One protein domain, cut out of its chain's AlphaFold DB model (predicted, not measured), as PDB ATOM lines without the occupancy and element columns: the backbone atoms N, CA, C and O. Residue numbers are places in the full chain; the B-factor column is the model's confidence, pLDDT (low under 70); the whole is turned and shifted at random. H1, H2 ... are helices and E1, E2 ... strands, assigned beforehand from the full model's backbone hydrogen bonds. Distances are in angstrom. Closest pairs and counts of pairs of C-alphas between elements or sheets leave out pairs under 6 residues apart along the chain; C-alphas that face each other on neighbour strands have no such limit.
ATOM      1  N   GLY A 368     142.916 100.496 168.842       96.62
ATOM      2  CA  GLY A 368     144.234  99.883 168.896       96.62
ATOM      3  C   GLY A 368     144.730  99.753 170.328       96.62
ATOM      4  O   GLY A 368     144.279 100.478 171.211       96.62
ATOM      5  N   ILE A 369     145.701  98.873 170.555       98.31
ATOM      6  CA  ILE A 369     146.562  98.900 171.743       98.31
ATOM      7  C   ILE A 369     147.991  99.195 171.285       98.31
ATOM      8  O   ILE A 369     148.534  98.465 170.458       98.31
ATOM      9  N   LEU A 370     148.616 100.239 171.831       98.44
ATOM     10  CA  LEU A 370     150.020 100.550 171.569       98.44
ATOM     11  C   LEU A 370     150.917  99.605 172.373       98.44
ATOM     12  O   LEU A 370     151.057  99.723 173.594       98.44
ATOM     13  N   ALA A 371     151.573  98.689 171.675       97.94
ATOM     14  CA  ALA A 371     152.581  97.804 172.224       97.94
ATOM     15  C   ALA A 371     153.973  98.434 172.053       97.94
ATOM     16  O   ALA A 371     154.524  98.441 170.959       97.94
ATOM     17  N   TYR A 372     154.551  98.943 173.143       96.50
ATOM     18  CA  TYR A 372     155.908  99.528 173.168       96.50
ATOM     19  C   TYR A 372     156.835  98.888 174.223       96.50
ATOM     20  O   TYR A 372     157.983  99.289 174.396       96.50
ATOM     21  N   GLY A 373     156.328  97.891 174.955       94.88
ATOM     22  CA  GLY A 373     157.027  97.182 176.028       94.88
ATOM     23  C   GLY A 373     156.791  95.677 175.946       94.88
ATOM     24  O   GLY A 373     156.906  95.087 174.877       94.88
ATOM     25  N   SER A 374     156.411  95.028 177.053       94.44
ATOM     26  CA  SER A 374     156.202  93.568 177.064       94.44
ATOM     27  C   SER A 374     155.115  93.079 176.106       94.44
ATOM     28  O   SER A 374     155.184  91.936 175.666       94.44
ATOM     29  N   LEU A 375     154.152  93.936 175.757       97.06
ATOM     30  CA  LEU A 375     153.106  93.627 174.779       97.06
ATOM     31  C   LEU A 375     153.655  93.354 173.366       97.06
ATOM     32  O   LEU A 375     152.981  92.684 172.593       97.06
ATOM     33  N   LEU A 376     154.864  93.834 173.032       96.31
ATOM     34  CA  LEU A 376     155.506  93.559 171.737       96.31
ATOM     35  C   LEU A 376     155.808  92.069 171.553       96.31
ATOM     36  O   LEU A 376     155.687  91.537 170.455       96.31
ATOM     37  N   THR A 377     156.212  91.402 172.634       94.38
ATOM     38  CA  THR A 377     156.604  89.989 172.612       94.38
ATOM     39  C   THR A 377     155.481  89.073 173.072       94.38
ATOM     40  O   THR A 377     155.332  87.982 172.536       94.38
ATOM     41  N   ASP A 378     154.709  89.501 174.071       95.12
ATOM     42  CA  ASP A 378     153.617  88.723 174.649       95.12
ATOM     43  C   ASP A 378     152.457  89.655 175.042       95.12
ATOM     44  O   ASP A 378     152.406  90.161 176.175       95.12
ATOM     45  N   PRO A 379     151.502  89.904 174.132       96.38
ATOM     46  CA  PRO A 379     150.285  90.632 174.475       96.38
ATOM     47  C   PRO A 379     149.380  89.836 175.429       96.38
ATOM     48  O   PRO A 379     148.557  90.424 176.126       96.38
ATOM     49  N   GLY A 380     149.590  88.525 175.568       96.00
ATOM     50  CA  GLY A 380     148.742  87.623 176.334       96.00
ATOM     51  C   GLY A 380     147.522  87.143 175.536       96.00
ATOM     52  O   GLY A 380     147.134  87.765 174.548       96.00
ATOM     53  N   PRO A 381     146.884  86.041 175.968       96.69
ATOM     54  CA  PRO A 381     145.886  85.332 175.165       96.69
ATOM     55  C   PRO A 381     144.615  86.143 174.886       96.69
ATOM     56  O   PRO A 381     144.061  86.024 173.799       96.69
ATOM     57  N   GLU A 382     144.157  86.978 175.828       97.44
ATOM     58  CA  GLU A 382     142.974  87.830 175.613       97.44
ATOM     59  C   GLU A 382     143.210  88.869 174.513       97.44
ATOM     60  O   GLU A 382     142.406  88.982 173.592       97.44
ATOM     61  N   ILE A 383     144.320  89.608 174.601       98.00
ATOM     62  CA  ILE A 383     144.645  90.660 173.634       98.00
ATOM     63  C   ILE A 383     144.999  90.038 172.283       98.00
ATOM     64  O   ILE A 383     144.545  90.538 171.260       98.00
ATOM     65  N   GLU A 384     145.752  88.934 172.262       97.50
ATOM     66  CA  GLU A 384     146.069  88.213 171.024       97.50
ATOM     67  C   GLU A 384     144.791  87.769 170.299       97.50
ATOM     68  O   GLU A 384     144.624  88.061 169.122       97.50
ATOM     69  N   ALA A 385     143.848  87.138 171.008       95.81
ATOM     70  CA  ALA A 385     142.593  86.670 170.415       95.81
ATOM     71  C   ALA A 385     141.665  87.813 169.960       95.81
ATOM     72  O   ALA A 385     140.829  87.619 169.074       95.81
ATOM     73  N   ALA A 386     141.788  88.990 170.580       95.94
ATOM     74  CA  ALA A 386     141.051  90.197 170.220       95.94
ATOM     75  C   ALA A 386     141.749  91.044 169.144       95.94
ATOM     76  O   ALA A 386     141.156  92.018 168.678       95.94
ATOM     77  N   THR A 387     142.979  90.700 168.751       96.69
ATOM     78  CA  THR A 387     143.727  91.404 167.706       96.69
ATOM     79  C   THR A 387     143.303  90.881 166.336       96.69
ATOM     80  O   THR A 387     143.361  89.684 166.074       96.69
ATOM     81  N   ASP A 388     142.871  91.785 165.464       90.62
ATOM     82  CA  ASP A 388     142.556  91.505 164.064       90.62
ATOM     83  C   ASP A 388     143.835  91.472 163.218       90.62
ATOM     84  O   ASP A 388     144.171  90.469 162.593       90.62
ATOM     85  N   HIS A 389     144.606  92.557 163.272       92.00
ATOM     86  CA  HIS A 389     145.905  92.674 162.616       92.00
ATOM     87  C   HIS A 389     146.826  93.617 163.399       92.00
ATOM     88  O   HIS A 389     146.425  94.257 164.376       92.00
ATOM     89  N   ARG A 390     148.096  93.688 162.993       95.81
ATOM     90  CA  ARG A 390     149.114  94.533 163.627       95.81
ATOM     91  C   ARG A 390     149.636  95.548 162.630       95.81
ATOM     92  O   ARG A 390     149.967  95.182 161.507       95.81
ATOM     93  N   ILE A 391     149.757  96.792 163.070       92.75
ATOM     94  CA  ILE A 391     150.483  97.822 162.332       92.75
ATOM     95  C   ILE A 391     151.890  97.874 162.912       92.75
ATOM     96  O   ILE A 391     152.088  98.220 164.083       92.75
ATOM     97  N   GLU A 392     152.855  97.453 162.104       94.19
ATOM     98  CA  GLU A 392     154.269  97.492 162.450       94.19
ATOM     99  C   GLU A 392     154.859  98.884 162.208       94.19
ATOM    100  O   GLU A 392     154.229  99.759 161.622       94.19
ATOM    101  N   GLN A 393     156.096  99.084 162.659       90.69
ATOM    102  CA  GLN A 393     156.869 100.290 162.364       90.69
ATOM    103  C   GLN A 393     156.255 101.607 162.892       90.69
ATOM    104  O   GLN A 393     156.582 102.688 162.413       90.69
ATOM    105  N   VAL A 394     155.446 101.548 163.955       95.00
ATOM    106  CA  VAL A 394     154.859 102.732 164.608       95.00
ATOM    107  C   VAL A 394     155.831 103.331 165.626       95.00
ATOM    108  O   VAL A 394     156.385 102.602 166.438       95.00
ATOM    109  N   GLU A 395     156.031 104.647 165.634       97.31
ATOM    110  CA  GLU A 395     156.796 105.329 166.688       97.31
ATOM    111  C   GLU A 395     155.884 105.703 167.872       97.31
ATOM    112  O   GLU A 395     154.740 106.124 167.679       97.31
ATOM    113  N   THR A 396     156.361 105.566 169.115       97.81
ATOM    114  CA  THR A 396     155.603 106.049 170.282       97.81
ATOM    115  C   THR A 396     155.424 107.573 170.233       97.81
ATOM    116  O   THR A 396     156.388 108.298 169.995       97.81
ATOM    117  N   PRO A 397     154.235 108.117 170.553       97.12
ATOM    118  CA  PRO A 397     154.011 109.569 170.535       97.12
ATOM    119  C   PRO A 397     154.660 110.301 171.726       97.12
ATOM    120  O   PRO A 397     154.669 111.531 171.784       97.12
ATOM    121  N   PHE A 398     155.217 109.551 172.674       97.38
ATOM    122  CA  PHE A 398     155.857 110.014 173.901       97.38
ATOM    123  C   PHE A 398     157.220 109.342 174.092       97.38
ATOM    124  O   PHE A 398     157.502 108.297 173.497       97.38
ATOM    125  N   GLU A 399     158.051 109.930 174.952       98.38
ATOM    126  CA  GLU A 399     159.333 109.348 175.338       98.38
ATOM    127  C   GLU A 399     159.171 108.251 176.394       98.38
ATOM    128  O   GLU A 399     158.387 108.374 177.341       98.38
ATOM    129  N   VAL A 400     159.961 107.187 176.248       98.56
ATOM    130  CA  VAL A 400     160.053 106.090 177.213       98.56
ATOM    131  C   VAL A 400     161.498 105.824 177.629       98.56
ATOM    132  O   VAL A 400     162.440 106.087 176.881       98.56
ATOM    133  N   GLU A 401     161.671 105.278 178.831       98.56
ATOM    134  CA  GLU A 401     162.957 104.800 179.356       98.56
ATOM    135  C   GLU A 401     162.732 103.655 180.366       98.56
ATOM    136  O   GLU A 401     161.621 103.486 180.877       98.56
ATOM    137  N   TYR A 402     163.766 102.860 180.675       98.38
ATOM    138  CA  TYR A 402     163.755 101.774 181.674       98.38
ATOM    139  C   TYR A 402     163.653 102.295 183.130       98.38
ATOM    140  O   TYR A 402     164.461 101.957 183.992       98.38
ATOM    141  N   ALA A 403     162.662 103.144 183.415       98.25
ATOM    142  CA  ALA A 403     162.529 103.925 184.647       98.25
ATOM    143  C   ALA A 403     161.536 103.341 185.675       98.25
ATOM    144  O   ALA A 403     161.184 104.008 186.653       98.25
ATOM    145  N   ARG A 404     161.074 102.096 185.491       97.19
ATOM    146  CA  ARG A 404     160.217 101.393 186.460       97.19
ATOM    147  C   ARG A 404     160.778 100.023 186.814       97.19
ATOM    148  O   ARG A 404     161.163  99.268 185.937       97.19
ATOM    149  N   SER A 405     160.758  99.681 188.093       97.19
ATOM    150  CA  SER A 405     160.977  98.339 188.616       97.19
ATOM    151  C   SER A 405     159.658  97.567 188.672       97.19
ATOM    152  O   SER A 405     158.660  98.051 189.222       97.19
ATOM    153  N   SER A 406     159.644  96.359 188.103       94.88
ATOM    154  CA  SER A 406     158.458  95.507 188.014       94.88
ATOM    155  C   SER A 406     158.454  94.396 189.066       94.88
ATOM    156  O   SER A 406     159.285  93.487 189.048       94.88
ATOM    157  N   LYS A 407     157.455  94.410 189.959       92.69
ATOM    158  CA  LYS A 407     157.262  93.356 190.976       92.69
ATOM    159  C   LYS A 407     157.007  91.985 190.346       92.69
ATOM    160  O   LYS A 407     157.595  91.000 190.773       92.69
ATOM    161  N   GLY A 408     156.199  91.936 189.284       90.06
ATOM    162  CA  GLY A 408     155.917  90.708 188.525       90.06
ATOM    163  C   GLY A 408     157.107  90.183 187.711       90.06
ATOM    164  O   GLY A 408     156.955  89.217 186.966       90.06
ATOM    165  N   ARG A 409     158.265  90.842 187.808       94.56
ATOM    166  CA  ARG A 409     159.544  90.462 187.202       94.56
ATOM    167  C   ARG A 409     160.681  90.551 188.225       94.56
ATOM    168  O   ARG A 409     161.777  90.965 187.877       94.56
ATOM    169  N   ALA A 410     160.403  90.263 189.499       96.81
ATOM    170  CA  ALA A 410     161.392  90.266 190.584       96.81
ATOM    171  C   ALA A 410     162.272  91.538 190.647       96.81
ATOM    172  O   ALA A 410     163.468  91.474 190.912       96.81
ATOM    173  N   GLY A 411     161.681  92.706 190.384       97.25
ATOM    174  CA  GLY A 411     162.364  93.997 190.454       97.25
ATOM    175  C   GLY A 411     163.048  94.455 189.160       97.25
ATOM    176  O   GLY A 411     163.659  95.525 189.162       97.25
ATOM    177  N   ALA A 412     162.920  93.705 188.061       97.75
ATOM    178  CA  ALA A 412     163.521  94.045 186.771       97.75
ATOM    179  C   ALA A 412     163.135  95.453 186.271       97.75
ATOM    180  O   ALA A 412     161.966  95.839 186.411       97.75
ATOM    181  N   PRO A 413     164.062  96.187 185.620       98.38
ATOM    182  CA  PRO A 413     163.735  97.432 184.934       98.38
ATOM    183  C   PRO A 413     162.853  97.211 183.699       98.38
ATOM    184  O   PRO A 413     163.131  96.339 182.876       98.38
ATOM    185  N   THR A 414     161.820  98.035 183.545       97.81
ATOM    186  CA  THR A 414     160.868  98.018 182.427       97.81
ATOM    187  C   THR A 414     160.651  99.410 181.847       97.81
ATOM    188  O   THR A 414     160.774 100.401 182.572       97.81
ATOM    189  N   LEU A 415     160.291  99.471 180.563       98.06
ATOM    190  CA  LEU A 415     159.966 100.711 179.858       98.06
ATOM    191  C   LEU A 415     158.689 101.332 180.412       98.06
ATOM    192  O   LEU A 415     157.680 100.647 180.581       98.06
ATOM    193  N   VAL A 416     158.744 102.633 180.659       97.62
ATOM    194  CA  VAL A 416     157.603 103.469 181.030       97.62
ATOM    195  C   VAL A 416     157.771 104.860 180.444       97.62
ATOM    196  O   VAL A 416     158.882 105.251 180.087       97.62
ATOM    197  N   LEU A 417     156.673 105.610 180.389       97.75
ATOM    198  CA  LEU A 417     156.693 107.015 180.008       97.75
ATOM    199  C   LEU A 417     157.581 107.821 180.956       97.75
ATOM    200  O   LEU A 417     157.506 107.672 182.181       97.75
ATOM    201  N   VAL A 418     158.370 108.720 180.378       97.94
ATOM    202  CA  VAL A 418     159.221 109.661 181.110       97.94
ATOM    203  C   VAL A 418     158.998 111.092 180.609       97.94
ATOM    204  O   VAL A 418     158.430 111.277 179.531       97.94
ATOM    205  N   PRO A 419     159.363 112.120 181.399       97.00
ATOM    206  CA  PRO A 419     159.312 113.504 180.933       97.00
ATOM    207  C   PRO A 419     160.152 113.718 179.669       97.00
ATOM    208  O   PRO A 419     161.121 112.996 179.448       97.00
ATOM    209  N   GLU A 420     159.804 114.733 178.882       95.56
ATOM    210  CA  GLU A 420     160.550 115.117 177.678       95.56
ATOM    211  C   GLU A 420     162.038 115.366 177.984       95.56
ATOM    212  O   GLU A 420     162.389 115.949 179.016       95.56
ATOM    213  N   GLY A 421     162.911 114.886 177.097       95.69
ATOM    214  CA  GLY A 421     164.364 114.914 177.252       95.69
ATOM    215  C   GLY A 421     164.934 113.861 178.211       95.69
ATOM    216  O   GLY A 421     166.143 113.859 178.451       95.69
ATOM    217  N   LYS A 422     164.109 112.974 178.784       96.69
ATOM    218  CA  LYS A 422     164.555 111.920 179.720       96.69
ATOM    219  C   LYS A 422     164.577 110.528 179.104       96.69
ATOM    220  O   LYS A 422     165.035 109.595 179.765       96.69
ATOM    221  N   GLY A 423     164.081 110.373 177.882       97.44
ATOM    222  CA  GLY A 423     164.049 109.104 177.172       97.44
ATOM    223  C   GLY A 423     164.166 109.304 175.669       97.44
ATOM    224  O   GLY A 423     164.858 110.198 175.190       97.44
ATOM    225  N   ALA A 424     163.511 108.427 174.919       98.12
ATOM    226  CA  ALA A 424     163.337 108.592 173.484       98.12
ATOM    227  C   ALA A 424     161.966 108.072 173.071       98.12
ATOM    228  O   ALA A 424     161.389 107.210 173.739       98.12
ATOM    229  N   ARG A 425     161.457 108.582 171.952       98.38
ATOM    230  CA  ARG A 425     160.409 107.883 171.212       98.38
ATOM    231  C   ARG A 425     161.009 106.624 170.598       98.38
ATOM    232  O   ARG A 425     162.164 106.636 170.175       98.38
ATOM    233  N   VAL A 426     160.266 105.525 170.617       98.00
ATOM    234  CA  VAL A 426     160.804 104.213 170.242       98.00
ATOM    235  C   VAL A 426     159.902 103.482 169.270       98.00
ATOM    236  O   VAL A 426     158.717 103.784 169.142       98.00
ATOM    237  N   GLN A 427     160.481 102.467 168.632       97.62
ATOM    238  CA  GLN A 427     159.743 101.535 167.804       97.62
ATOM    239  C   GLN A 427     158.690 100.776 168.625       97.62
ATOM    240  O   GLN A 427     158.991 100.178 169.657       97.62
ATOM    241  N   ALA A 428     157.458 100.788 168.137       97.69
ATOM    242  CA  ALA A 428     156.280 100.157 168.706       97.69
ATOM    243  C   ALA A 428     155.443  99.467 167.613       97.69
ATOM    244  O   ALA A 428     155.773  99.493 166.421       97.69
ATOM    245  N   GLN A 429     154.355  98.834 168.045       97.75
ATOM    246  CA  GLN A 429     153.311  98.272 167.190       97.75
ATOM    247  C   GLN A 429     151.941  98.726 167.689       97.75
ATOM    248  O   GLN A 429     151.744  98.884 168.895       97.75
ATOM    249  N   VAL A 430     150.977  98.876 166.784       98.00
ATOM    250  CA  VAL A 430     149.563  98.997 167.162       98.00
ATOM    251  C   VAL A 430     148.885  97.658 166.912       98.00
ATOM    252  O   VAL A 430     148.839  97.175 165.782       98.00
ATOM    253  N   LEU A 431     148.368  97.049 167.977       97.88
ATOM    254  CA  LEU A 431     147.527  95.859 167.902       97.88
ATOM    255  C   LEU A 431     146.109  96.338 167.599       97.88
ATOM    256  O   LEU A 431     145.471  96.921 168.475       97.88
ATOM    257  N   VAL A 432     145.640  96.176 166.365       95.12
ATOM    258  CA  VAL A 432     144.308  96.639 165.966       95.12
ATOM    259  C   VAL A 432     143.288  95.627 166.454       95.12
ATOM    260  O   VAL A 432     143.373  94.443 166.142       95.12
ATOM    261  N   MET A 433     142.345  96.084 167.268       95.31
ATOM    262  CA  MET A 433     141.318  95.236 167.855       95.31
ATOM    263  C   MET A 433     140.248  94.910 166.817       95.31
ATOM    264  O   MET A 433     139.932  95.737 165.957       95.31
ATOM    265  N   ARG A 434     139.644  93.725 166.930       86.31
ATOM    266  CA  ARG A 434     138.522  93.331 166.073       86.31
ATOM    267  C   ARG A 434     137.390  94.376 166.114       86.31
ATOM    268  O   ARG A 434     137.122  94.941 167.180       86.31
ATOM    269  N   PRO A 435     136.674  94.609 164.998       75.25
ATOM    270  CA  PRO A 435     135.634  95.642 164.924       75.25
ATOM    271  C   PRO A 435     134.466  95.445 165.899       75.25
ATOM    272  O   PRO A 435     133.778  96.404 166.244       75.25
ATOM    273  N   ASP A 436     134.231  94.212 166.358       73.88
ATOM    274  CA  ASP A 436     133.190  93.861 167.327       73.88
ATOM    275  C   ASP A 436     133.551  94.242 168.772       73.88
ATOM    276  O   ASP A 436     132.688  94.185 169.654       73.88
ATOM    277  N   MET A 437     134.778  94.708 169.019       82.81
ATOM    278  CA  MET A 437     135.250  95.117 170.338       82.81
ATOM    279  C   MET A 437     134.791  96.535 170.696       82.81
ATOM    280  O   MET A 437     134.687  97.431 169.855       82.81
ATOM    281  N   GLY A 438     134.428  96.740 171.960       82.75
ATOM    282  CA  GLY A 438     134.087  98.052 172.515       82.75
ATOM    283  C   GLY A 438     135.194  98.564 173.432       82.75
ATOM    284  O   GLY A 438     135.905  97.764 174.035       82.75
ATOM    285  N   MET A 439     135.293  99.887 173.589       88.31
ATOM    286  CA  MET A 439     136.316 100.529 174.429       88.31
ATOM    287  C   MET A 439     136.428  99.917 175.837       88.31
ATOM    288  O   MET A 439     137.543  99.558 176.219       88.31
ATOM    289  N   PRO A 440     135.322  99.700 176.584       91.06
ATOM    290  CA  PRO A 440     135.415  99.127 177.927       91.06
ATOM    291  C   PRO A 440     136.048  97.731 177.937       91.06
ATOM    292  O   PRO A 440     136.899  97.448 178.772       91.06
ATOM    293  N   ALA A 441     135.706  96.880 176.965       92.56
ATOM    294  CA  ALA A 441     136.252  95.528 176.877       92.56
ATOM    295  C   ALA A 441     137.768  95.539 176.618       92.56
ATOM    296  O   ALA A 441     138.502  94.773 177.236       92.56
ATOM    297  N   VAL A 442     138.246  96.434 175.745       95.50
ATOM    298  CA  VAL A 442     139.682  96.560 175.443       95.50
ATOM    299  C   VAL A 442     140.448  97.128 176.646       95.50
ATOM    300  O   VAL A 442     141.525  96.632 176.979       95.50
ATOM    301  N   GLN A 443     139.883  98.115 177.354       96.56
ATOM    302  CA  GLN A 443     140.463  98.646 178.595       96.56
ATOM    303  C   GLN A 443     140.560  97.572 179.685       96.56
ATOM    304  O   GLN A 443     141.593  97.447 180.342       96.56
ATOM    305  N   ASP A 444     139.516  96.764 179.846       96.94
ATOM    306  CA  ASP A 444     139.480  95.657 180.796       96.94
ATOM    307  C   ASP A 444     140.552  94.599 180.487       96.94
ATOM    308  O   ASP A 444     141.287  94.186 181.389       96.94
ATOM    309  N   MET A 445     140.693  94.204 179.215       97.31
ATOM    310  CA  MET A 445     141.736  93.273 178.758       97.31
ATOM    311  C   MET A 445     143.136  93.800 179.080       97.31
ATOM    312  O   MET A 445     143.962  93.095 179.666       97.31
ATOM    313  N   LEU A 446     143.392  95.065 178.741       97.25
ATOM    314  CA  LEU A 446     144.675  95.715 178.982       97.25
ATOM    315  C   LEU A 446     144.971  95.832 180.486       97.25
ATOM    316  O   LEU A 446     146.070  95.511 180.937       97.25
ATOM    317  N   TYR A 447     143.977  96.186 181.299       97.06
ATOM    318  CA  TYR A 447     144.121  96.258 182.752       97.06
ATOM    319  C   TYR A 447     144.381  94.888 183.397       97.06
ATOM    320  O   TYR A 447     145.271  94.759 184.249       97.06
ATOM    321  N   ARG A 448     143.661  93.836 182.982       96.88
ATOM    322  CA  ARG A 448     143.926  92.454 183.424       96.88
ATOM    323  C   ARG A 448     145.323  91.998 183.030       96.88
ATOM    324  O   ARG A 448     145.997  91.339 183.828       96.88
ATOM    325  N   ARG A 449     145.788  92.381 181.838       95.75
ATOM    326  CA  ARG A 449     147.139  92.069 181.364       95.75
ATOM    327  C   ARG A 449     148.221  92.699 182.241       95.75
ATOM    328  O   ARG A 449     149.147  91.987 182.638       95.75
ATOM    329  N   GLU A 450     148.085  93.976 182.593       94.25
ATOM    330  CA  GLU A 450     149.057  94.693 183.438       94.25
ATOM    331  C   GLU A 450     149.041  94.243 184.902       94.25
ATOM    332  O   GLU A 450     150.066  94.252 185.585       94.25
ATOM    333  N   THR A 451     147.884  93.802 185.395       92.62
ATOM    334  CA  THR A 451     147.731  93.315 186.774       92.62
ATOM    335  C   THR A 451     147.949  91.807 186.921       92.62
ATOM    336  O   THR A 451     147.859  91.282 188.030       92.62
ATOM    337  N   ASN A 452     148.281  91.107 185.828       91.75
ATOM    338  CA  ASN A 452     148.471  89.653 185.781       91.75
ATOM    339  C   ASN A 452     147.225  88.881 186.280       91.75
ATOM    340  O   ASN A 452     147.333  87.913 187.036       91.75
ATOM    341  N   ARG A 453     146.038  89.340 185.861       94.94
ATOM    342  CA  ARG A 453     144.704  88.778 186.155       94.94
ATOM    343  C   ARG A 453     143.960  88.350 184.881       94.94
ATOM    344  O   ARG A 453     142.737  88.389 184.836       94.94
ATOM    345  N   VAL A 454     144.705  87.981 183.841       93.62
ATOM    346  CA  VAL A 454     144.159  87.490 182.565       93.62
ATOM    347  C   VAL A 454     143.224  86.296 182.821       93.62
ATOM    348  O   VAL A 454     143.566  85.395 183.583       93.62
ATOM    349  N   GLY A 455     142.046  86.314 182.208       91.44
ATOM    350  CA  GLY A 455     140.958  85.344 182.327       91.44
ATOM    351  C   GLY A 455     139.948  85.646 183.440       91.44
ATOM    352  O   GLY A 455     138.899  85.011 183.491       91.44
ATOM    353  N   ASP A 456     140.229  86.597 184.337       94.56
ATOM    354  CA  ASP A 456     139.332  86.931 185.447       94.56
ATOM    355  C   ASP A 456     138.345  88.037 185.052       94.56
ATOM    356  O   ASP A 456     138.570  89.213 185.326       94.56
ATOM    357  N   GLU A 457     137.229  87.664 184.421       91.38
ATOM    358  CA  GLU A 457     136.186  88.592 183.938       91.38
ATOM    359  C   GLU A 457     135.576  89.492 185.031       91.38
ATOM    360  O   GLU A 457     134.927  90.489 184.729       91.38
ATOM    361  N   ARG A 458     135.798  89.180 186.316       94.25
ATOM    362  CA  ARG A 458     135.369  90.025 187.443       94.25
ATOM    363  C   ARG A 458     136.266  91.250 187.629       94.25
ATOM    364  O   ARG A 458     135.903  92.161 188.368       94.25
ATOM    365  N   VAL A 459     137.449  91.252 187.017       94.00
ATOM    366  CA  VAL A 459     138.413  92.350 187.072       94.00
ATOM    367  C   VAL A 459     138.151  93.292 185.904       94.00
ATOM    368  O   VAL A 459     138.501  92.992 184.760       94.00
ATOM    369  N   THR A 460     137.566  94.445 186.223       94.50
ATOM    370  CA  THR A 460     137.274  95.535 185.288       94.50
ATOM    371  C   THR A 460     138.121  96.773 185.594       94.50
ATOM    372  O   THR A 460     138.626  96.975 186.707       94.50
ATOM    373  N   TYR A 461     138.325  97.602 184.578       95.06
ATOM    374  CA  TYR A 461     139.052  98.853 184.657       95.06
ATOM    375  C   TYR A 461     138.121  99.998 185.070       95.06
ATOM    376  O   TYR A 461     137.250 100.435 184.324       95.06
ATOM    377  N   GLU A 462     138.350 100.542 186.263       91.31
ATOM    378  CA  GLU A 462     137.616 101.707 186.767       91.31
ATOM    379  C   GLU A 462     138.477 102.976 186.698       91.31
ATOM    380  O   GLU A 462     139.232 103.280 187.627       91.31
ATOM    381  N   SER A 463     138.354 103.740 185.610       87.19
ATOM    382  CA  SER A 463     139.173 104.939 185.351       87.19
ATOM    383  C   SER A 463     139.142 105.969 186.491       87.19
ATOM    384  O   SER A 463     140.174 106.541 186.829       87.19
ATOM    385  N   TYR A 464     137.998 106.162 187.155       85.31
ATOM    386  CA  TYR A 464     137.851 107.100 188.279       85.31
ATOM    387  C   TYR A 464     138.502 106.610 189.587       85.31
ATOM    388  O   TYR A 464     138.762 107.411 190.492       85.31
ATOM    389  N   ALA A 465     138.741 105.302 189.722       85.38
ATOM    390  CA  ALA A 465     139.305 104.697 190.925       85.38
ATOM    391  C   ALA A 465     140.834 104.581 190.853       85.38
ATOM    392  O   ALA A 465     141.496 104.691 191.886       85.38
ATOM    393  N   GLN A 466     141.406 104.387 189.655       89.50
ATOM    394  CA  GLN A 466     142.853 104.182 189.500       89.50
ATOM    395  C   GLN A 466     143.697 105.329 190.064       89.50
ATOM    396  O   GLN A 466     144.600 105.021 190.840       89.50
ATOM    397  N   PRO A 467     143.399 106.623 189.813       86.56
ATOM    398  CA  PRO A 467     144.214 107.724 190.333       86.56
ATOM    399  C   PRO A 467     144.312 107.778 191.865       86.56
ATOM    400  O   PRO A 467     145.193 108.445 192.396       86.56
ATOM    401  N   LYS A 468     143.413 107.091 192.588       85.56
ATOM    402  CA  LYS A 468     143.383 107.045 194.058       85.56
ATOM    403  C   LYS A 468     144.211 105.896 194.645       85.56
ATOM    404  O   LYS A 468     144.353 105.817 195.863       85.56
ATOM    405  N   LYS A 469     144.724 104.983 193.814       87.94
ATOM    406  CA  LYS A 469     145.555 103.854 194.256       87.94
ATOM    407  C   LYS A 469     147.006 104.290 194.455       87.94
ATOM    408  O   LYS A 469     147.482 105.227 193.826       87.94
ATOM    409  N   SER A 470     147.722 103.568 195.316       83.62
ATOM    410  CA  SER A 470     149.139 103.826 195.604       83.62
ATOM    411  C   SER A 470     150.076 103.502 194.433       83.62
ATOM    412  O   SER A 470     151.121 104.133 194.305       83.62
ATOM    413  N   ASP A 471     149.701 102.549 193.575       85.25
ATOM    414  CA  ASP A 471     150.402 102.190 192.335       85.25
ATOM    415  C   ASP A 471     149.373 102.113 191.192       85.25
ATOM    416  O   ASP A 471     148.831 101.038 190.915       85.25
ATOM    417  N   PRO A 472     148.988 103.264 190.613       90.38
ATOM    418  CA  PRO A 472     147.946 103.316 189.600       90.38
ATOM    419  C   PRO A 472     148.425 102.684 188.287       90.38
ATOM    420  O   PRO A 472     149.512 102.990 187.790       90.38
ATOM    421  N   VAL A 473     147.572 101.846 187.696       93.25
ATOM    422  CA  VAL A 473     147.663 101.468 186.282       93.25
ATOM    423  C   VAL A 473     146.678 102.361 185.551       93.25
ATOM    424  O   VAL A 473     145.471 102.178 185.693       93.25
ATOM    425  N   LEU A 474     147.184 103.364 184.841       96.31
ATOM    426  CA  LEU A 474     146.357 104.236 184.018       96.31
ATOM    427  C   LEU A 474     146.349 103.698 182.589       96.31
ATOM    428  O   LEU A 474     147.367 103.213 182.100       96.31
ATOM    429  N   ILE A 475     145.201 103.781 181.933       97.00
ATOM    430  CA  ILE A 475     145.054 103.552 180.500       97.00
ATOM    431  C   ILE A 475     144.679 104.896 179.889       97.00
ATOM    432  O   ILE A 475     143.681 105.494 180.296       97.00
ATOM    433  N   GLU A 476     145.509 105.373 178.968       96.44
ATOM    434  CA  GLU A 476     145.330 106.636 178.251       96.44
ATOM    435  C   GLU A 476     145.109 106.377 176.757       96.44
ATOM    436  O   GLU A 476     145.326 105.268 176.262       96.44
ATOM    437  N   GLU A 477     144.647 107.408 176.053       95.19
ATOM    438  CA  GLU A 477     144.247 107.347 174.650       95.19
ATOM    439  C   GLU A 477     145.148 108.244 173.796       95.19
ATOM    440  O   GLU A 477     145.567 109.321 174.230       95.19
ATOM    441  N   VAL A 478     145.421 107.810 172.568       93.31
ATOM    442  CA  VAL A 478     146.039 108.611 171.510       93.31
ATOM    443  C   VAL A 478     145.116 108.575 170.302       93.31
ATOM    444  O   VAL A 478     144.734 107.496 169.848       93.31
ATOM    445  N   SER A 479     144.758 109.746 169.785       86.38
ATOM    446  CA  SER A 479     143.941 109.862 168.578       86.38
ATOM    447  C   SER A 479     144.786 109.712 167.315       86.38
ATOM    448  O   SER A 479     145.916 110.194 167.268       86.38
ATOM    449  N   ASP A 480     144.214 109.059 166.302       82.81
ATOM    450  CA  ASP A 480     144.737 108.977 164.929       82.81
ATOM    451  C   ASP A 480     146.196 108.485 164.805       82.81
ATOM    452  O   ASP A 480     146.938 108.879 163.903       82.81
ATOM    453  N   LEU A 481     146.621 107.580 165.693       89.31
ATOM    454  CA  LEU A 481     147.959 106.990 165.639       89.31
ATOM    455  C   LEU A 481     147.997 105.852 164.613       89.31
ATOM    456  O   LEU A 481     147.267 104.870 164.738       89.31
ATOM    457  N   ALA A 482     148.875 105.982 163.614       86.75
ATOM    458  CA  ALA A 482     149.060 104.997 162.542       86.75
ATOM    459  C   ALA A 482     147.743 104.632 161.820       86.75
ATOM    460  O   ALA A 482     147.456 103.467 161.567       86.75
ATOM    461  N   GLY A 483     146.894 105.634 161.567       77.00
ATOM    462  CA  GLY A 483     145.611 105.449 160.884       77.00
ATOM    463  C   GLY A 483     144.502 104.819 161.735       77.00
ATOM    464  O   GLY A 483     143.394 104.619 161.220       77.00
ATOM    465  N   VAL A 484     144.758 104.534 163.017       84.50
ATOM    466  CA  VAL A 484     143.773 104.020 163.975       84.50
ATOM    467  C   VAL A 484     143.184 105.188 164.780       84.50
ATOM    468  O   VAL A 484     143.932 105.859 165.492       84.50
ATOM    469  N   PRO A 485     141.859 105.439 164.715       81.62
ATOM    470  CA  PRO A 485     141.236 106.618 165.323       81.62
ATOM    471  C   PRO A 485     141.451 106.752 166.831       81.62
ATOM    472  O   PRO A 485     141.558 107.867 167.335       81.62
ATOM    473  N   CYS A 486     141.502 105.636 167.562       91.00
ATOM    474  CA  CYS A 486     141.835 105.648 168.981       91.00
ATOM    475  C   CYS A 486     142.730 104.462 169.341       91.00
ATOM    476  O   CYS A 486     142.354 103.303 169.165       91.00
ATOM    477  N   VAL A 487     143.912 104.761 169.871       96.25
ATOM    478  CA  VAL A 487     144.867 103.774 170.365       96.25
ATOM    479  C   VAL A 487     145.019 103.926 171.873       96.25
ATOM    480  O   VAL A 487     145.399 104.982 172.375       96.25
ATOM    481  N   LEU A 488     144.744 102.844 172.593       97.88
ATOM    482  CA  LEU A 488     144.926 102.734 174.030       97.88
ATOM    483  C   LEU A 488     146.357 102.356 174.375       97.88
ATOM    484  O   LEU A 488     146.980 101.533 173.706       97.88
ATOM    485  N   TYR A 489     146.867 102.891 175.474       97.94
ATOM    486  CA  TYR A 489     148.161 102.486 176.001       97.94
ATOM    487  C   TYR A 489     148.193 102.571 177.521       97.94
ATOM    488  O   TYR A 489     147.450 103.324 178.150       97.94
ATOM    489  N   THR A 490     149.069 101.777 178.128       96.56
ATOM    490  CA  THR A 490     149.251 101.774 179.578       96.56
ATOM    491  C   THR A 490     150.217 102.880 179.971       96.56
ATOM    492  O   THR A 490     151.328 102.973 179.449       96.56
ATOM    493  N   ARG A 491     149.807 103.729 180.914       95.44
ATOM    494  CA  ARG A 491     150.648 104.748 181.535       95.44
ATOM    495  C   ARG A 491     150.974 104.340 182.960       95.44
ATOM    496  O   ARG A 491     150.165 104.405 183.884       95.44
ATOM    497  N   LEU A 492     152.221 103.933 183.115       93.75
ATOM    498  CA  LEU A 492     152.805 103.464 184.355       93.75
ATOM    499  C   LEU A 492     153.743 104.544 184.906       93.75
ATOM    500  O   LEU A 492     154.575 105.072 184.174       93.75
ATOM    501  N   LYS A 493     153.633 104.870 186.200       93.94
ATOM    502  CA  LYS A 493     154.526 105.857 186.827       93.94
ATOM    503  C   LYS A 493     155.956 105.292 186.943       93.94
ATOM    504  O   LYS A 493     156.097 104.147 187.388       93.94
ATOM    505  N   PRO A 494     157.005 106.065 186.603       96.25
ATOM    506  CA  PRO A 494     158.376 105.687 186.926       96.25
ATOM    507  C   PRO A 494     158.575 105.625 188.447       96.25
ATOM    508  O   PRO A 494     157.980 106.397 189.200       96.25
ATOM    509  N   ASN A 495     159.401 104.683 188.898       96.19
ATOM    510  CA  ASN A 495     159.745 104.507 190.316       96.19
ATOM    511  C   ASN A 495     161.246 104.245 190.546       96.19
ATOM    512  O   ASN A 495     161.656 103.926 191.659       96.19
ATOM    513  N   LEU A 496     162.061 104.367 189.494       97.56
ATOM    514  CA  LEU A 496     163.517 104.338 189.562       97.56
ATOM    515  C   LEU A 496     164.053 105.761 189.391       97.56
ATOM    516  O   LEU A 496     164.551 106.119 188.326       97.56
ATOM    517  N   ASP A 497     163.961 106.577 190.441       97.00
ATOM    518  CA  ASP A 497     164.276 108.016 190.377       97.00
ATOM    519  C   ASP A 497     165.685 108.308 189.839       97.00
ATOM    520  O   ASP A 497     165.891 109.288 189.125       97.00
ATOM    521  N   PHE A 498     166.654 107.423 190.103       97.94
ATOM    522  CA  PHE A 498     168.027 107.575 189.612       97.94
ATOM    523  C   PHE A 498     168.128 107.581 188.077       97.94
ATOM    524  O   PHE A 498     169.089 108.115 187.532       97.94
ATOM    525  N   VAL A 499     167.159 106.997 187.366       97.81
ATOM    526  CA  VAL A 499     167.115 107.018 185.897       97.81
ATOM    527  C   VAL A 499     166.827 108.435 185.391       97.81
ATOM    528  O   VAL A 499     167.384 108.855 184.378       97.81
ATOM    529  N   LEU A 500     166.032 109.204 186.141       97.19
ATOM    530  CA  LEU A 500     165.544 110.532 185.757       97.19
ATOM    531  C   LEU A 500     166.458 111.690 186.202       97.19
ATOM    532  O   LEU A 500     166.236 112.831 185.795       97.19
ATOM    533  N   GLN A 501     167.482 111.412 187.013       96.81
ATOM    534  CA  GLN A 501     168.458 112.389 187.515       96.81
ATOM    535  C   GLN A 501     169.389 112.896 186.402       96.81
ATOM    536  O   GLN A 501     170.051 112.088 185.758       96.81
ATOM    537  N   ASP A 502     169.457 114.206 186.160       94.44
ATOM    538  CA  ASP A 502     170.317 114.787 185.106       94.44
ATOM    539  C   ASP A 502     171.806 114.744 185.439       94.44
ATOM    540  O   ASP A 502     172.650 114.621 184.557       94.44
ATOM    541  N   ASP A 503     172.126 114.834 186.723       96.06
ATOM    542  CA  ASP A 503     173.481 114.884 187.257       96.06
ATOM    543  C   ASP A 503     174.154 113.507 187.328       96.06
ATOM    544  O   ASP A 503     175.369 113.420 187.519       96.06
ATOM    545  N   LEU A 504     173.391 112.422 187.156       97.31
ATOM    546  CA  LEU A 504     173.918 111.064 187.199       97.31
ATOM    547  C   LEU A 504     174.373 110.606 185.797       97.31
ATOM    548  O   LEU A 504     173.533 110.489 184.900       97.31
ATOM    549  N   PRO A 505     175.662 110.265 185.588       97.56
ATOM    550  CA  PRO A 505     176.145 109.811 184.283       97.56
ATOM    551  C   PRO A 505     175.423 108.551 183.790       97.56
ATOM    552  O   PRO A 505     175.064 107.670 184.585       97.56
ATOM    553  N   ALA A 506     175.252 108.435 182.470       97.06
ATOM    554  CA  ALA A 506     174.549 107.322 181.830       97.06
ATOM    555  C   ALA A 506     175.145 105.956 182.209       97.06
ATOM    556  O   ALA A 506     174.409 104.998 182.437       97.06
ATOM    557  N   GLU A 507     176.463 105.869 182.375       97.81
ATOM    558  CA  GLU A 507     177.178 104.656 182.778       97.81
ATOM    559  C   GLU A 507     176.817 104.226 184.204       97.81
ATOM    560  O   GLU A 507     176.703 103.032 184.494       97.81
ATOM    561  N   VAL A 508     176.611 105.192 185.105       98.38
ATOM    562  CA  VAL A 508     176.220 104.920 186.493       98.38
ATOM    563  C   VAL A 508     174.764 104.466 186.549       98.38
ATOM    564  O   VAL A 508     174.461 103.484 187.234       98.38
ATOM    565  N   LYS A 509     173.876 105.118 185.785       98.44
ATOM    566  CA  LYS A 509     172.479 104.683 185.610       98.44
ATOM    567  C   LYS A 509     172.416 103.258 185.062       98.44
ATOM    568  O   LYS A 509     171.791 102.389 185.668       98.44
ATOM    569  N   ALA A 510     173.135 102.998 183.974       98.56
ATOM    570  CA  ALA A 510     173.216 101.700 183.321       98.56
ATOM    571  C   ALA A 510     173.726 100.593 184.250       98.56
ATOM    572  O   ALA A 510     173.153  99.508 184.272       98.56
ATOM    573  N   LYS A 511     174.755 100.861 185.065       98.62
ATOM    574  CA  LYS A 511     175.261  99.891 186.048       98.62
ATOM    575  C   LYS A 511     174.201  99.518 187.088       98.62
ATOM    576  O   LYS A 511     174.081  98.348 187.441       98.62
ATOM    577  N   ARG A 512     173.420 100.493 187.567       98.62
ATOM    578  CA  ARG A 512     172.322 100.242 188.516       98.62
ATOM    579  C   ARG A 512     171.185  99.450 187.868       98.62
ATOM    580  O   ARG A 512     170.709  98.494 188.473       98.62
ATOM    581  N   LEU A 513     170.799  99.788 186.635       98.81
ATOM    582  CA  LEU A 513     169.820  99.012 185.861       98.81
ATOM    583  C   LEU A 513     170.294  97.570 185.639       98.81
ATOM    584  O   LEU A 513     169.537  96.632 185.877       98.81
ATOM    585  N   ALA A 514     171.558  97.383 185.251       98.81
ATOM    586  CA  ALA A 514     172.172  96.071 185.057       98.81
ATOM    587  C   ALA A 514     172.142  95.221 186.325       98.81
ATOM    588  O   ALA A 514     171.810  94.040 186.249       98.81
ATOM    589  N   GLN A 515     172.407  95.821 187.487       98.75
ATOM    590  CA  GLN A 515     172.296  95.119 188.761       98.75
ATOM    591  C   GLN A 515     170.856  94.665 189.033       98.75
ATOM    592  O   GLN A 515     170.649  93.493 189.316       98.75
ATOM    593  N   LEU A 516     169.856  95.538 188.852       98.75
ATOM    594  CA  LEU A 516     168.441  95.167 189.008       98.75
ATOM    595  C   LEU A 516     168.026  94.039 188.049       98.75
ATOM    596  O   LEU A 516     167.292  93.130 188.429       98.75
ATOM    597  N   ALA A 517     168.515  94.069 186.809       98.69
ATOM    598  CA  ALA A 517     168.262  93.029 185.818       98.69
ATOM    599  C   ALA A 517     168.875  91.686 186.231       98.69
ATOM    600  O   ALA A 517     168.203  90.657 186.191       98.69
ATOM    601  N   VAL A 518     170.132  91.698 186.675       98.62
ATOM    602  CA  VAL A 518     170.834  90.521 187.197       98.62
ATOM    603  C   VAL A 518     170.130  89.972 188.431       98.62
ATOM    604  O   VAL A 518     169.896  88.765 188.516       98.62
ATOM    605  N   ASP A 519     169.759  90.835 189.373       98.56
ATOM    606  CA  ASP A 519     169.100  90.459 190.622       98.56
ATOM    607  C   ASP A 519     167.741  89.817 190.355       98.56
ATOM    608  O   ASP A 519     167.423  88.806 190.981       98.56
ATOM    609  N   SER A 520     167.026  90.308 189.341       98.56
ATOM    610  CA  SER A 520     165.744  89.749 188.917       98.56
ATOM    611  C   SER A 520     165.811  88.334 188.346       98.56
ATOM    612  O   SER A 520     164.765  87.715 188.208       98.56
ATOM    613  N   VAL A 521     166.998  87.796 188.028       98.50
ATOM    614  CA  VAL A 521     167.155  86.394 187.606       98.50
ATOM    615  C   VAL A 521     166.984  85.479 188.823       98.50
ATOM    616  O   VAL A 521     167.916  85.286 189.609       98.50
ATOM    617  N   THR A 522     165.786  84.929 188.978       97.88
ATOM    618  CA  THR A 522     165.397  83.927 189.987       97.88
ATOM    619  C   THR A 522     165.011  82.617 189.290       97.88
ATOM    620  O   THR A 522     164.801  82.634 188.074       97.88
ATOM    621  N   PRO A 523     164.894  81.474 189.996       97.44
ATOM    622  CA  PRO A 523     164.436  80.230 189.371       97.44
ATOM    623  C   PRO A 523     163.114  80.389 188.601       97.44
ATOM    624  O   PRO A 523     162.966  79.886 187.488       97.44
ATOM    625  N   GLU A 524     162.162  81.132 189.165       96.69
ATOM    626  CA  GLU A 524     160.821  81.326 188.610       96.69
ATOM    627  C   GLU A 524     160.853  82.228 187.377       96.69
ATOM    628  O   GLU A 524     160.368  81.853 186.312       96.69
ATOM    629  N   THR A 525     161.470  83.403 187.502       96.81
ATOM    630  CA  THR A 525     161.555  84.379 186.407       96.81
ATOM    631  C   THR A 525     162.428  83.882 185.261       96.81
ATOM    632  O   THR A 525     162.126  84.183 184.106       96.81
ATOM    633  N   PHE A 526     163.464  83.087 185.547       97.19
ATOM    634  CA  PHE A 526     164.288  82.460 184.521       97.19
ATOM    635  C   PHE A 526     163.485  81.417 183.729       97.19
ATOM    636  O   PHE A 526     163.446  81.462 182.500       97.19
ATOM    637  N   ARG A 527     162.770  80.521 184.417       95.75
ATOM    638  CA  ARG A 527     161.909  79.514 183.774       95.75
ATOM    639  C   ARG A 527     160.791  80.146 182.939       95.75
ATOM    640  O   ARG A 527     160.449  79.634 181.883       95.75
ATOM    641  N   GLU A 528     160.232  81.261 183.401       94.12
ATOM    642  CA  GLU A 528     159.108  81.943 182.743       94.12
ATOM    643  C   GLU A 528     159.538  83.008 181.727       94.12
ATOM    644  O   GLU A 528     158.682  83.666 181.142       94.12
ATOM    645  N   ASN A 529     160.845  83.206 181.513       95.50
ATOM    646  CA  ASN A 529     161.377  84.267 180.647       95.50
ATOM    647  C   ASN A 529     160.901  85.679 181.053       95.50
ATOM    648  O   ASN A 529     160.685  86.559 180.218       95.50
ATOM    649  N   ARG A 530     160.734  85.909 182.362       95.25
ATOM    650  CA  ARG A 530     160.223  87.165 182.931       95.25
ATOM    651  C   ARG A 530     161.299  88.072 183.528       95.25
ATOM    652  O   ARG A 530     160.960  89.196 183.890       95.25
ATOM    653  N   ASP A 531     162.555  87.643 183.606       98.12
ATOM    654  CA  ASP A 531     163.656  88.449 184.152       98.12
ATOM    655  C   ASP A 531     164.024  89.670 183.281       98.12
ATOM    656  O   ASP A 531     163.646  89.789 182.111       98.12
ATOM    657  N   GLY A 532     164.763  90.609 183.877       98.12
ATOM    658  CA  GLY A 532     165.130  91.883 183.259       98.12
ATOM    659  C   GLY A 532     166.136  91.779 182.118       98.12
ATOM    660  O   GLY A 532     166.106  92.617 181.217       98.12
ATOM    661  N   ILE A 533     166.991  90.748 182.113       98.62
ATOM    662  CA  ILE A 533     167.931  90.517 181.009       98.62
ATOM    663  C   ILE A 533     167.144  90.096 179.769       98.62
ATOM    664  O   ILE A 533     167.339  90.663 178.692       98.62
ATOM    665  N   ARG A 534     166.201  89.159 179.936       98.06
ATOM    666  CA  ARG A 534     165.309  88.748 178.852       98.06
ATOM    667  C   ARG A 534     164.453  89.903 178.342       98.06
ATOM    668  O   ARG A 534     164.366  90.099 177.135       98.06
ATOM    669  N   TYR A 535     163.891  90.706 179.247       98.19
ATOM    670  CA  TYR A 535     163.100  91.882 178.875       98.19
ATOM    671  C   TYR A 535     163.890  92.876 178.007       98.19
ATOM    672  O   TYR A 535     163.381  93.336 176.985       98.19
ATOM    673  N   LEU A 536     165.142  93.186 178.372       98.50
ATOM    674  CA  LEU A 536     166.003  94.055 177.564       98.50
ATOM    675  C   LEU A 536     166.302  93.441 176.188       98.50
ATOM    676  O   LEU A 536     166.236  94.142 175.180       98.50
ATOM    677  N   ALA A 537     166.619  92.143 176.138       98.38
ATOM    678  CA  ALA A 537     166.899  91.447 174.884       98.38
ATOM    679  C   ALA A 537     165.695  91.482 173.932       98.38
ATOM    680  O   ALA A 537     165.850  91.755 172.741       98.38
ATOM    681  N   ASP A 538     164.495  91.264 174.469       97.62
ATOM    682  CA  ASP A 538     163.246  91.323 173.718       97.62
ATOM    683  C   ASP A 538     162.972  92.741 173.195       97.62
ATOM    684  O   ASP A 538     162.702  92.908 172.007       97.62
ATOM    685  N   ALA A 539     163.149  93.773 174.027       97.56
ATOM    686  CA  ALA A 539     163.014  95.167 173.600       97.56
ATOM    687  C   ALA A 539     163.962  95.509 172.430       97.56
ATOM    688  O   ALA A 539     163.520  96.028 171.405       97.56
ATOM    689  N   ILE A 540     165.247  95.148 172.537       98.19
ATOM    690  CA  ILE A 540     166.246  95.389 171.479       98.19
ATOM    691  C   ILE A 540     165.873  94.659 170.184       98.19
ATOM    692  O   ILE A 540     165.995  95.229 169.099       98.19
ATOM    693  N   ARG A 541     165.396  93.413 170.285       97.38
ATOM    694  CA  ARG A 541     164.961  92.601 169.138       97.38
ATOM    695  C   ARG A 541     163.778  93.222 168.393       97.38
ATOM    696  O   ARG A 541     163.711  93.091 167.176       97.38
ATOM    697  N   HIS A 542     162.895  93.928 169.097       96.50
ATOM    698  CA  HIS A 542     161.794  94.693 168.503       96.50
ATOM    699  C   HIS A 542     162.188  96.123 168.083       96.50
ATOM    700  O   HIS A 542     161.322  96.933 167.763       96.50
ATOM    701  N   GLY A 543     163.483  96.450 168.063       97.00
ATOM    702  CA  GLY A 543     163.975  97.751 167.605       97.00
ATOM    703  C   GLY A 543     163.852  98.878 168.633       97.00
ATOM    704  O   GLY A 543     164.117 100.030 168.293       97.00
ATOM    705  N   VAL A 544     163.504  98.581 169.888       97.50
ATOM    706  CA  VAL A 544     163.405  99.598 170.941       97.50
ATOM    707  C   VAL A 544     164.798 100.094 171.328       97.50
ATOM    708  O   VAL A 544     165.658  99.315 171.748       97.50
ATOM    709  N   ARG A 545     165.016 101.408 171.199       97.88
ATOM    710  CA  ARG A 545     166.283 102.075 171.523       97.88
ATOM    711  C   ARG A 545     166.028 103.367 172.291       97.88
ATOM    712  O   ARG A 545     165.509 104.326 171.737       97.88
ATOM    713  N   THR A 546     166.436 103.385 173.552       98.25
ATOM    714  CA  THR A 546     166.436 104.550 174.443       98.25
ATOM    715  C   THR A 546     167.878 105.012 174.692       98.25
ATOM    716  O   THR A 546     168.821 104.270 174.375       98.25
ATOM    717  N   PRO A 547     168.095 106.203 175.284       98.19
ATOM    718  CA  PRO A 547     169.434 106.667 175.645       98.19
ATOM    719  C   PRO A 547     170.218 105.666 176.507       98.19
ATOM    720  O   PRO A 547     171.436 105.545 176.356       98.19
ATOM    721  N   LEU A 548     169.542 104.907 177.382       98.50
ATOM    722  CA  LEU A 548     170.202 103.921 178.237       98.50
ATOM    723  C   LEU A 548     170.306 102.512 177.642       98.50
ATOM    724  O   LEU A 548     171.055 101.716 178.205       98.50
ATOM    725  N   THR A 549     169.653 102.177 176.520       98.56
ATOM    726  CA  THR A 549     169.654 100.802 175.965       98.56
ATOM    727  C   THR A 549     171.063 100.233 175.778       98.56
ATOM    728  O   THR A 549     171.359  99.140 176.266       98.56
ATOM    729  N   ALA A 550     171.946 100.962 175.087       98.56
ATOM    730  CA  ALA A 550     173.307 100.505 174.810       98.56
ATOM    731  C   ALA A 550     174.164 100.379 176.086       98.56
ATOM    732  O   ALA A 550     174.641  99.276 176.360       98.56
ATOM    733  N   PRO A 551     174.336 101.426 176.921       98.62
ATOM    734  CA  PRO A 551     175.159 101.299 178.123       98.62
ATOM    735  C   PRO A 551     174.585 100.292 179.134       98.62
ATOM    736  O   PRO A 551     175.361  99.611 179.808       98.62
ATOM    737  N   TYR A 552     173.256 100.141 179.228       98.69
ATOM    738  CA  TYR A 552     172.595  99.132 180.069       98.69
ATOM    739  C   TYR A 552     172.926  97.707 179.611       98.69
ATOM    740  O   TYR A 552     173.342  96.887 180.435       98.69
ATOM    741  N   ARG A 553     172.836  97.428 178.302       98.75
ATOM    742  CA  ARG A 553     173.271  96.151 177.715       98.75
ATOM    743  C   ARG A 553     174.729  95.860 178.067       98.75
ATOM    744  O   ARG A 553     175.004  94.821 178.657       98.75
ATOM    745  N   GLU A 554     175.643  96.785 177.779       98.75
ATOM    746  CA  GLU A 554     177.079  96.595 178.038       98.75
ATOM    747  C   GLU A 554     177.394  96.408 179.530       98.75
ATOM    748  O   GLU A 554     178.308  95.672 179.909       98.75
ATOM    749  N   ALA A 555     176.637  97.051 180.419       98.69
ATOM    750  CA  ALA A 555     176.768  96.832 181.854       98.69
ATOM    751  C   ALA A 555     176.336  95.412 182.272       98.69
ATOM    752  O   ALA A 555     177.026  94.803 183.092       98.69
ATOM    753  N   ILE A 556     175.266  94.852 181.690       98.81
ATOM    754  CA  ILE A 556     174.877  93.448 181.922       98.81
ATOM    755  C   ILE A 556     175.970  92.501 181.423       98.81
ATOM    756  O   ILE A 556     176.361  91.603 182.167       98.81
ATOM    757  N   LEU A 557     176.483  92.702 180.203       98.75
ATOM    758  CA  LEU A 557     177.511  91.830 179.619       98.75
ATOM    759  C   LEU A 557     178.773  91.783 180.491       98.75
ATOM    760  O   LEU A 557     179.273  90.699 180.787       98.75
ATOM    761  N   ARG A 558     179.216  92.934 181.015       98.56
ATOM    762  CA  ARG A 558     180.347  93.014 181.957       98.56
ATOM    763  C   ARG A 558     180.072  92.303 183.282       98.56
ATOM    764  O   ARG A 558     180.886  91.502 183.731       98.56
ATOM    765  N   LEU A 559     178.901  92.521 183.898       98.19
ATOM    766  CA  LEU A 559     178.488  91.765 185.096       98.19
ATOM    767  C   LEU A 559     178.376  90.256 184.814       98.19
ATOM    768  O   LEU A 559     178.471  89.423 185.726       98.19
ATOM    769  N   ALA A 560     178.194  89.894 183.545       97.69
ATOM    770  CA  ALA A 560     178.143  88.534 183.052       97.69
ATOM    771  C   ALA A 560     179.506  87.860 182.806       97.69
ATOM    772  O   ALA A 560     179.525  86.699 182.386       97.69
ATOM    773  N   GLY A 561     180.615  88.546 183.110       96.88
ATOM    774  CA  GLY A 561     181.968  88.093 182.780       96.88
ATOM    775  C   GLY A 561     182.292  88.300 181.301       96.88
ATOM    776  O   GLY A 561     182.775  87.375 180.660       96.88
ATOM    777  N   ASP A 562     181.949  89.479 180.774       97.00
ATOM    778  CA  ASP A 562     182.130  89.880 179.371       97.00
ATOM    779  C   ASP A 562     181.477  88.906 178.377       97.00
ATOM    780  O   ASP A 562     182.066  88.482 177.383       97.00
ATOM    781  N   ALA A 563     180.226  88.531 178.664       97.44
ATOM    782  CA  ALA A 563     179.454  87.654 177.790       97.44
ATOM    783  C   ALA A 563     179.249  88.288 176.394       97.44
ATOM    784  O   ALA A 563     179.046  89.499 176.301       97.44
ATOM    785  N   PRO A 564     179.235  87.490 175.309       97.12
ATOM    786  CA  PRO A 564     179.112  88.006 173.941       97.12
ATOM    787  C   PRO A 564     177.727  88.599 173.634       97.12
ATOM    788  O   PRO A 564     177.593  89.466 172.768       97.12
ATOM    789  N   ASP A 565     176.688  88.147 174.339       98.25
ATOM    790  CA  ASP A 565     175.317  88.618 174.182       98.25
ATOM    791  C   ASP A 565     174.489  88.433 175.468       98.25
ATOM    792  O   ASP A 565     174.944  87.856 176.461       98.25
ATOM    793  N   LEU A 566     173.260  88.962 175.455       98.38
ATOM    794  CA  LEU A 566     172.363  88.959 176.612       98.38
ATOM    795  C   LEU A 566     171.846  87.558 176.975       98.38
ATOM    796  O   LEU A 566     171.581  87.311 178.147       98.38
ATOM    797  N   GLU A 567     171.717  86.638 176.021       97.50
ATOM    798  CA  GLU A 567     171.235  85.277 176.287       97.50
ATOM    799  C   GLU A 567     172.326  84.453 176.983       97.50
ATOM    800  O   GLU A 567     172.076  83.818 178.013       97.50
ATOM    801  N   VAL A 568     173.569  84.545 176.504       97.94
ATOM    802  CA  VAL A 568     174.734  83.963 177.184       97.94
ATOM    803  C   VAL A 568     174.919  84.603 178.558       97.94
ATOM    804  O   VAL A 568     175.105  83.888 179.549       97.94
ATOM    805  N   ALA A 569     174.776  85.930 178.657       98.44
ATOM    806  CA  ALA A 569     174.844  86.636 179.931       98.44
ATOM    807  C   ALA A 569     173.820  86.102 180.940       98.44
ATOM    808  O   ALA A 569     174.160  85.795 182.086       98.44
ATOM    809  N   ARG A 570     172.573  85.927 180.498       98.31
ATOM    810  CA  ARG A 570     171.470  85.398 181.300       98.31
ATOM    811  C   ARG A 570     171.769  83.995 181.829       98.31
ATOM    812  O   ARG A 570     171.604  83.751 183.025       98.31
ATOM    813  N   ARG A 571     172.285  83.090 180.986       97.69
ATOM    814  CA  ARG A 571     172.685  81.726 181.390       97.69
ATOM    815  C   ARG A 571     173.865  81.728 182.364       97.69
ATOM    816  O   ARG A 571     173.851  80.981 183.341       97.69
ATOM    817  N   HIS A 572     174.874  82.578 182.150       97.94
ATOM    818  CA  HIS A 572     176.004  82.728 183.076       97.94
ATOM    819  C   HIS A 572     175.557  83.197 184.464       97.94
ATOM    820  O   HIS A 572     176.075  82.731 185.481       97.94
ATOM    821  N   ILE A 573     174.611  84.136 184.514       98.31
ATOM    822  CA  ILE A 573     174.031  84.628 185.766       98.31
ATOM    823  C   ILE A 573     173.215  83.526 186.447       98.31
ATOM    824  O   ILE A 573     173.404  83.294 187.640       98.31
ATOM    825  N   ALA A 574     172.382  82.799 185.698       98.00
ATOM    826  CA  ALA A 574     171.602  81.678 186.221       98.00
ATOM    827  C   ALA A 574     172.494  80.595 186.855       98.00
ATOM    828  O   ALA A 574     172.287  80.234 188.013       98.00
ATOM    829  N   ARG A 575     173.563  80.171 186.163       97.50
ATOM    830  CA  ARG A 575     174.544  79.202 186.691       97.50
ATOM    831  C   ARG A 575     175.218  79.690 187.972       97.50
ATOM    832  O   ARG A 575     175.298  78.941 188.939       97.50
ATOM    833  N   ARG A 576     175.660  80.955 188.016       97.75
ATOM    834  CA  ARG A 576     176.263  81.549 189.228       97.75
ATOM    835  C   ARG A 576     175.302  81.608 190.410       97.75
ATOM    836  O   ARG A 576     175.746  81.546 191.550       97.75
ATOM    837  N   LYS A 577     174.002  81.711 190.138       97.75
ATOM    838  CA  LYS A 577     172.937  81.678 191.144       97.75
ATOM    839  C   LYS A 577     172.456  80.260 191.485       97.75
ATOM    840  O   LYS A 577     171.524  80.125 192.269       97.75
ATOM    841  N   GLY A 578     173.062  79.215 190.914       97.25
ATOM    842  CA  GLY A 578     172.652  77.825 191.137       97.25
ATOM    843  C   GLY A 578     171.300  77.463 190.513       97.25
ATOM    844  O   GLY A 578     170.680  76.488 190.927       97.25
TER     845      GLY A 578
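What this domain is: This is residues 368 to 578 of the 585 residues of an uncharacterized protein of Chloroflexi bacterium (UniProt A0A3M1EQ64). The model has two lobes along its longest axis: a strongly twisted five-stranded sheet with H1 and H2 packed over one face, and a cluster of the helices H4, H6, H7 and H8. Between them stands the two-stranded hairpin E3 and E4, on which H4 and H6 pack, while E4 also comes close to the end of E7 in the large sheet. The printed part has 211 residues, with eight named helices and seven named strands in the order E1 H1 E2 E3 E4 E5 H2 E6 E7 H3 H4 H5 H6 H7 H8, a mixed class of helices and strands. The large sheet runs E2 E5 E1 E7 E6 and is mixed; the small one is antiparallel. The whole is compact, with a radius of gyration of the C-alphas of 17.2 A and spans of 51 by 36 by 35 A.

Where its parts are: Find C-alpha 368 at (144.234, 99.883, 168.896), where E1 begins and runs to residue 371. H1 holds residues 381 to 386, and E2, residues 387 to 395, bends by 63 degrees at residue 392. Next come E3, residues 400 to 406, 15.2 A long, and E4, residues 412 to 417, 16.1 A. E5, residues 427 to 433, spans 19.5 A, and H2, residues 439 to 450, spans 16.7 A. E6, residues 473 to 481, is 21.4 A long and E7, residues 484 to 492, is 22.3 A. H3 is residues 497 to 500. Look for C-alpha 506 at (174.549, 107.322, 181.830), where H4 begins its 19.8 A to residue 519. H5, residues 523 to 527, H6, residues 532 to 541, and H7, residues 549 to 559, follow. H8, residues 566 to 576, ends at C-alpha 576, (176.263, 81.549, 189.228).

How they stand to each other: Begin at E1, an inner strand. It is parallel to E7, with N 370 and O 488 at 2.8 A, and antiparallel to E5, with N 371 and O 429 at 2.8 A. The edge strand E2 is antiparallel to E5, with N 388 and O 432 at 2.8 A. The hairpin E6 and E7 shows N 478 and O 487 at 2.8 A. E1, H1 and E2 form a split strand-helix-strand unit, two same-way strands joined through a helix with E5 between them; E5, H2 and E6 form another, with E1 and E7 between. Both crossovers are right-handed. H1 and H2 are on this sheet, two layers; H2 has a height of 7.0 A over the sheet. They touch at Glu 382 and Met 445, C-alphas 6.4 A apart, at a shallow tilt of 23 degrees, opposite ways, H2 with residues 442 to 446 alone. In the hairpin E3 and E4, N 414 and O 404 are 2.8 A apart. The closest C-alphas of E4 and E7 are those of Val 416 and Leu 492, 5.8 A; those of E4 and H4 are Ala 412 and Ala 517, 4.9 A. H4 touches H7 at a steep tilt of 57 degrees, the C-alphas of Ala 510 and Tyr 552 being 4.2 A apart. H6, H7 and H8 form a bundle, three helices that touch one another; H6 and H8 come closest at Ile 533 and Arg 570, C-alphas 6.2 A apart. H3 is close to H4 but not clearly touching, with C-alphas 499 and 509 at 5.9 A; H5 and H6 are near each other. Each O i to N i+4 pair is within hydrogen-bond range in H1, H2, H4, H5, H6, H7 and H8; H3 is too short for one.

The domain as a whole: The C-alphas farthest apart are those of Asp 436 and Gly 561, 51.5 A. The printed part has no cut. The link from H2 to E6, residues 451 to 472, is long. Mean pLDDT of the printed part is 95.4, and no printed residue is under 70.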